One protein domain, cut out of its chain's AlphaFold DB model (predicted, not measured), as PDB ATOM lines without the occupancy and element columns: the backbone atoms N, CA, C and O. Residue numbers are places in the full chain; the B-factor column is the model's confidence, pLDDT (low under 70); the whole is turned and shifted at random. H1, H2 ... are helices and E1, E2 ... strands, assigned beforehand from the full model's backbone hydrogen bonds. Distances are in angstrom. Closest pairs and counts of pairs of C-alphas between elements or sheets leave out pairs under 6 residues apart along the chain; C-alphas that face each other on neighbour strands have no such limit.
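This is residues 9 to 62 of the 63 residues of the protein "Twitching motility protein" of Desulfobulbus propionicus (UniProt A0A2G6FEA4). A hairpin of strands E1 and E2 has helix H1 over one face; helix H2 turns off from H1, with residues 55 to 62 sticking out. The printed part has 54 residues, with E1, E2, H1 and H2 in that order, class mixed. It is loose, radius of gyration of the C-alphas 12.7 A, spanning 36 by 24 by 20 A.

E1, residues 9 to 14, begins at C-alpha 9 (57.686, 115.738, 122.463). E2 is residues 20 to 26; H1, residues 32 to 46, is 20.8 A long. H2, residues 48 to 60, ends at C-alpha 60 (71.732, 134.574, 112.250).

In the antiparallel hairpin E1 and E2, N 11 and O 23 are within hydrogen-bond range at 2.8 A, as is every O i to N i+4 pair in both helices. H1 and E2 come closest at C-alphas 34 and 26, 5.8 A. H1 and H2 touch only at the corner, about perpendicular at 89 degrees, closest at C-alphas 44 and 51, 6.1 A.

The printed part has no cut and no long link; residues 61 to 62 have pLDDT under 70.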
ATOM      1  N   ALA A   9      56.995 115.222 123.626       95.12
ATOM      2  CA  ALA A   9      57.686 115.738 122.463       95.12
ATOM      3  C   ALA A   9      56.840 116.832 121.818       95.12
ATOM      4  O   ALA A   9      55.630 116.670 121.661       95.12
ATOM      5  N   LEU A  10      57.502 117.915 121.432       94.00
ATOM      6  CA  LEU A  10      56.956 118.904 120.521       94.00
ATOM      7  C   LEU A  10      57.241 118.415 119.094       94.00
ATOM      8  O   LEU A  10      58.382 118.083 118.774       94.00
ATOM      9  N   VAL A  11      56.212 118.321 118.264       93.44
ATOM     10  CA  VAL A  11      56.304 117.876 116.874       93.44
ATOM     11  C   VAL A  11      55.951 119.060 115.992       93.44
ATOM     12  O   VAL A  11      54.836 119.566 116.066       93.44
ATOM     13  N   LEU A  12      56.908 119.501 115.176       91.88
ATOM     14  CA  LEU A  12      56.676 120.506 114.148       91.88
ATOM     15  C   LEU A  12      56.520 119.794 112.808       91.88
ATOM     16  O   LEU A  12      57.354 118.961 112.446       91.88
ATOM     17  N   THR A  13      55.461 120.129 112.085       92.75
ATOM     18  CA  THR A  13      55.227 119.677 110.714       92.75
ATOM     19  C   THR A  13      55.149 120.903 109.828       92.75
ATOM     20  O   THR A  13      54.475 121.860 110.187       92.75
ATOM     21  N   ILE A  14      55.840 120.869 108.695       89.50
ATOM     22  CA  ILE A  14      55.739 121.898 107.664       89.50
ATOM     23  C   ILE A  14      55.058 121.243 106.473       89.50
ATOM     24  O   ILE A  14      55.463 120.145 106.075       89.50
ATOM     25  N   ASP A  15      54.002 121.861 105.966       90.62
ATOM     26  CA  ASP A  15      53.328 121.378 104.767       90.62
ATOM     27  C   ASP A  15      53.996 121.879 103.476       90.62
ATOM     28  O   ASP A  15      55.026 122.557 103.492       90.62
ATOM     29  N   ASP A  16      53.422 121.509 102.330       93.50
ATOM     30  CA  ASP A  16      53.963 121.872 101.017       93.50
ATOM     31  C   ASP A  16      53.861 123.385 100.717       93.50
ATOM     32  O   ASP A  16      54.521 123.868  99.793       93.50
ATOM     33  N   GLU A  17      53.057 124.136 101.477       90.62
ATOM     34  CA  GLU A  17      52.904 125.594 101.371       90.62
ATOM     35  C   GLU A  17      53.840 126.345 102.335       90.62
ATOM     36  O   GLU A  17      53.981 127.567 102.244       90.62
ATOM     37  N   GLY A  18      54.553 125.614 103.198       80.69
ATOM     38  CA  GLY A  18      55.456 126.176 104.194       80.69
ATOM     39  C   GLY A  18      54.762 126.554 105.502       80.69
ATOM     40  O   GLY A  18      55.392 127.192 106.346       80.69
ATOM     41  N   GLU A  19      53.495 126.175 105.699       83.25
ATOM     42  CA  GLU A  19      52.785 126.433 106.948       83.25
ATOM     43  C   GLU A  19      53.264 125.478 108.045       83.25
ATOM     44  O   GLU A  19      53.391 124.266 107.845       83.25
ATOM     45  N   VAL A  20      53.536 126.031 109.232       84.81
ATOM     46  CA  VAL A  20      54.023 125.272 110.388       84.81
ATOM     47  C   VAL A  20      52.850 124.869 111.279       84.81
ATOM     48  O   VAL A  20      52.173 125.713 111.863       84.81
ATOM     49  N   ALA A  21      52.665 123.567 111.468       90.12
ATOM     50  CA  ALA A  21      51.793 122.998 112.485       90.12
ATOM     51  C   ALA A  21      52.616 122.504 113.682       90.12
ATOM     52  O   ALA A  21      53.621 121.808 113.515       90.12
ATOM     53  N   VAL A  22      52.168 122.829 114.897       92.19
ATOM     54  CA  VAL A  22      52.818 122.421 116.149       92.19
ATOM     55  C   VAL A  22      51.881 121.513 116.937       92.19
ATOM     56  O   VAL A  22      50.759 121.891 117.269       92.19
ATOM     57  N   GLU A  23      52.357 120.320 117.279       93.00
ATOM     58  CA  GLU A  23      51.617 119.337 118.067       93.00
ATOM     59  C   GLU A  23      52.421 118.880 119.289       93.00
ATOM     60  O   GLU A  23      53.647 118.775 119.256       93.00
ATOM     61  N   VAL A  24      51.721 118.539 120.373       93.38
ATOM     62  CA  VAL A  24      52.333 117.939 121.565       93.38
ATOM     63  C   VAL A  24      51.982 116.460 121.638       93.38
ATOM     64  O   VAL A  24      50.835 116.068 121.865       93.38
ATOM     65  N   ALA A  25      53.001 115.618 121.499       94.00
ATOM     66  CA  ALA A  25      52.900 114.189 121.724       94.00
ATOM     67  C   ALA A  25      53.281 113.874 123.175       94.00
ATOM     68  O   ALA A  25      54.409 114.110 123.602       94.00
ATOM     69  N   THR A  26      52.358 113.303 123.948       93.44
ATOM     70  CA  THR A  26      52.618 112.845 125.322       93.44
ATOM     71  C   THR A  26      51.657 111.724 125.712       93.44
ATOM     72  O   THR A  26      50.532 111.654 125.218       93.44
ATOM     73  N   VAL A  27      52.106 110.841 126.606       90.69
ATOM     74  CA  VAL A  27      51.253 109.814 127.234       90.69
ATOM     75  C   VAL A  27      50.554 110.361 128.485       90.69
ATOM     76  O   VAL A  27      49.501 109.859 128.868       90.69
ATOM     77  N   ASP A  28      51.107 111.411 129.096       90.69
ATOM     78  CA  ASP A  28      50.552 112.093 130.263       90.69
ATOM     79  C   ASP A  28      50.533 113.609 130.016       90.69
ATOM     80  O   ASP A  28      51.563 114.283 130.081       90.69
ATOM     81  N   LYS A  29      49.351 114.143 129.692       80.69
ATOM     82  CA  LYS A  29      49.152 115.584 129.452       80.69
ATOM     83  C   LYS A  29      49.204 116.413 130.734       80.69
ATOM     84  O   LYS A  29      49.586 117.573 130.688       80.69
ATOM     85  N   ALA A  30      48.828 115.830 131.872       86.31
ATOM     86  CA  ALA A  30      48.845 116.524 133.159       86.31
ATOM     87  C   ALA A  30      50.228 116.470 133.829       86.31
ATOM     88  O   ALA A  30      50.516 117.250 134.738       86.31
ATOM     89  N   GLY A  31      51.083 115.547 133.388       91.19
ATOM     90  CA  GLY A  31      52.468 115.437 133.815       91.19
ATOM     91  C   GLY A  31      53.303 116.650 133.407       91.19
ATOM     92  O   GLY A  31      53.066 117.286 132.380       91.19
ATOM     93  N   LEU A  32      54.337 116.942 134.199       94.56
ATOM     94  CA  LEU A  32      55.184 118.125 134.021       94.56
ATOM     95  C   LEU A  32      55.768 118.246 132.604       94.56
ATOM     96  O   LEU A  32      55.792 119.337 132.050       94.56
ATOM     97  N   ALA A  33      56.214 117.137 132.004       95.12
ATOM     98  CA  ALA A  33      56.757 117.148 130.645       95.12
ATOM     99  C   ALA A  33      55.703 117.564 129.604       95.12
ATOM    100  O   ALA A  33      56.001 118.377 128.735       95.12
ATOM    101  N   GLY A  34      54.474 117.045 129.720       94.12
ATOM    102  CA  GLY A  34      53.356 117.426 128.855       94.12
ATOM    103  C   GLY A  34      53.002 118.901 129.017       94.12
ATOM    104  O   GLY A  34      52.967 119.623 128.031       94.12
ATOM    105  N   ALA A  35      52.866 119.365 130.263       94.31
ATOM    106  CA  ALA A  35      52.557 120.762 130.564       94.31
ATOM    107  C   ALA A  35      53.625 121.743 130.044       94.31
ATOM    108  O   ALA A  35      53.288 122.821 129.561       94.31
ATOM    109  N   ILE A  36      54.911 121.375 130.114       94.94
ATOM    110  CA  ILE A  36      55.998 122.184 129.543       94.94
ATOM    111  C   ILE A  36      55.892 122.229 128.015       94.94
ATOM    112  O   ILE A  36      55.989 123.311 127.442       94.94
ATOM    113  N   CYS A  37      55.677 121.089 127.349       95.00
ATOM    114  CA  CYS A  37      55.509 121.069 125.894       95.00
ATOM    115  C   CYS A  37      54.276 121.862 125.442       95.00
ATOM    116  O   CYS A  37      54.383 122.593 124.465       95.00
ATOM    117  N   ASP A  38      53.155 121.774 126.163       93.69
ATOM    118  CA  ASP A  38      51.950 122.564 125.880       93.69
ATOM    119  C   ASP A  38      52.225 124.069 126.018       93.69
ATOM    120  O   ASP A  38      51.866 124.845 125.137       93.69
ATOM    121  N   ALA A  39      52.929 124.494 127.074       94.31
ATOM    122  CA  ALA A  39      53.290 125.901 127.258       94.31
ATOM    123  C   ALA A  39      54.211 126.422 126.140       94.31
ATOM    124  O   ALA A  39      54.038 127.544 125.666       94.31
ATOM    125  N   ILE A  40      55.172 125.604 125.700       93.88
ATOM    126  CA  ILE A  40      56.050 125.938 124.573       93.88
ATOM    127  C   ILE A  40      55.249 125.995 123.269       93.88
ATOM    128  O   ILE A  40      55.444 126.923 122.492       93.88
ATOM    129  N   ALA A  41      54.328 125.055 123.034       93.25
ATOM    130  CA  ALA A  41      53.469 125.057 121.851       93.25
ATOM    131  C   ALA A  41      52.589 126.314 121.789       93.25
ATOM    132  O   ALA A  41      52.503 126.935 120.733       93.25
ATOM    133  N   MET A  42      51.998 126.730 122.916       92.88
ATOM    134  CA  MET A  42      51.246 127.989 122.998       92.88
ATOM    135  C   MET A  42      52.143 129.186 122.689       92.88
ATOM    136  O   MET A  42      51.786 130.006 121.854       92.88
ATOM    137  N   LYS A  43      53.341 129.267 123.283       93.25
ATOM    138  CA  LYS A  43      54.292 130.342 122.957       93.25
ATOM    139  C   LYS A  43      54.655 130.365 121.472       93.25
ATOM    140  O   LYS A  43      54.643 131.422 120.867       93.25
ATOM    141  N   LEU A  44      54.915 129.211 120.867       90.00
ATOM    142  CA  LEU A  44      55.243 129.129 119.443       90.00
ATOM    143  C   LEU A  44      54.084 129.504 118.518       90.00
ATOM    144  O   LEU A  44      54.347 129.844 117.374       90.00
ATOM    145  N   THR A  45      52.827 129.423 118.959       88.44
ATOM    146  CA  THR A  45      51.650 129.619 118.088       88.44
ATOM    147  C   THR A  45      50.897 130.919 118.348       88.44
ATOM    148  O   THR A  45      50.268 131.439 117.432       88.44
ATOM    149  N   GLU A  46      50.973 131.462 119.560       91.81
ATOM    150  CA  GLU A  46      50.185 132.622 119.995       91.81
ATOM    151  C   GLU A  46      51.034 133.872 120.285       91.81
ATOM    152  O   GLU A  46      50.471 134.936 120.545       91.81
ATOM    153  N   ASP A  47      52.366 133.768 120.269       94.19
ATOM    154  CA  ASP A  47      53.282 134.871 120.576       94.19
ATOM    155  C   ASP A  47      54.126 135.249 119.350       94.19
ATOM    156  O   ASP A  47      55.151 134.630 119.065       94.19
ATOM    157  N   GLU A  48      53.670 136.270 118.620       91.19
ATOM    158  CA  GLU A  48      54.334 136.781 117.411       91.19
ATOM    159  C   GLU A  48      55.741 137.333 117.700       91.19
ATOM    160  O   GLU A  48      56.642 137.130 116.893       91.19
ATOM    161  N   GLU A  49      55.958 137.972 118.858       94.06
ATOM    162  CA  GLU A  49      57.274 138.510 119.245       94.06
ATOM    163  C   GLU A  49      58.269 137.364 119.439       94.06
ATOM    164  O   GLU A  49      59.371 137.379 118.895       94.06
ATOM    165  N   PHE A  50      57.849 136.309 120.140       91.50
ATOM    166  CA  PHE A  50      58.677 135.119 120.306       91.50
ATOM    167  C   PHE A  50      58.956 134.402 118.975       91.50
ATOM    168  O   PHE A  50      60.056 133.888 118.774       91.50
ATOM    169  N   GLN A  51      57.980 134.348 118.063       87.56
ATOM    170  CA  GLN A  51      58.180 133.783 116.726       87.56
ATOM    171  C   GLN A  51      59.210 134.591 115.921       87.56
ATOM    172  O   GLN A  51      60.082 133.994 115.292       87.56
ATOM    173  N   GLU A  52      59.135 135.924 115.958       90.25
ATOM    174  CA  GLU A  52      60.079 136.816 115.274       90.25
ATOM    175  C   GLU A  52      61.500 136.652 115.831       90.25
ATOM    176  O   GLU A  52      62.427 136.387 115.065       90.25
ATOM    177  N   GLU A  53      61.663 136.664 117.159       93.31
ATOM    178  CA  GLU A  53      62.951 136.401 117.816       93.31
ATOM    179  C   GLU A  53      63.540 135.041 117.413       93.31
ATOM    180  O   GLU A  53      64.744 134.915 117.178       93.31
ATOM    181  N   LEU A  54      62.701 134.005 117.319       88.19
ATOM    182  CA  LEU A  54      63.133 132.671 116.908       88.19
ATOM    183  C   LEU A  54      63.654 132.674 115.463       88.19
ATOM    184  O   LEU A  54      64.684 132.061 115.184       88.19
ATOM    185  N   MET A  55      62.961 133.361 114.553       86.75
ATOM    186  CA  MET A  55      63.375 133.472 113.151       86.75
ATOM    187  C   MET A  55      64.668 134.276 113.011       86.75
ATOM    188  O   MET A  55      65.535 133.886 112.233       86.75
ATOM    189  N   ASP A  56      64.844 135.337 113.796       91.88
ATOM    190  CA  ASP A  56      66.089 136.106 113.835       91.88
ATOM    191  C   ASP A  56      67.275 135.244 114.278       91.88
ATOM    192  O   ASP A  56      68.336 135.279 113.650       91.88
ATOM    193  N   ILE A  57      67.093 134.419 115.315       91.25
ATOM    194  CA  ILE A  57      68.120 133.473 115.770       91.25
ATOM    195  C   ILE A  57      68.482 132.503 114.641       91.25
ATOM    196  O   ILE A  57      69.663 132.347 114.337       91.25
ATOM    197  N   LEU A  58      67.491 131.889 113.994       84.75
ATOM    198  CA  LEU A  58      67.722 130.909 112.928       84.75
ATOM    199  C   LEU A  58      68.414 131.527 111.704       84.75
ATOM    200  O   LEU A  58      69.332 130.925 111.156       84.75
ATOM    201  N   ASN A  59      68.031 132.744 111.315       85.12
ATOM    202  CA  ASN A  59      68.653 133.464 110.202       85.12
ATOM    203  C   ASN A  59      70.076 133.944 110.529       85.12
ATOM    204  O   ASN A  59      70.892 134.116 109.626       85.12
ATOM    205  N   SER A  60      70.393 134.161 111.810       77.81
ATOM    206  CA  SER A  60      71.732 134.574 112.250       77.81
ATOM    207  C   SER A  60      72.770 133.446 112.234       77.81
ATOM    208  O   SER A  60      73.967 133.722 112.230       77.81
ATOM    209  N   GLU A  61      72.335 132.181 112.206       58.34
ATOM    210  CA  GLU A  61      73.224 131.012 112.132       58.34
ATOM    211  C   GLU A  61      73.629 130.642 110.686       58.34
ATOM    212  O   GLU A  61      74.425 129.721 110.494       58.34
ATOM    213  N   GLU A  62      73.120 131.357 109.670       54.09
ATOM    214  CA  GLU A  62      73.426 131.134 108.245       54.09
ATOM    215  C   GLU A  62      74.509 132.078 107.649       54.09
ATOM    216  O   GLU A  62      74.820 131.957 106.460       54.09
TER     217      GLU A  62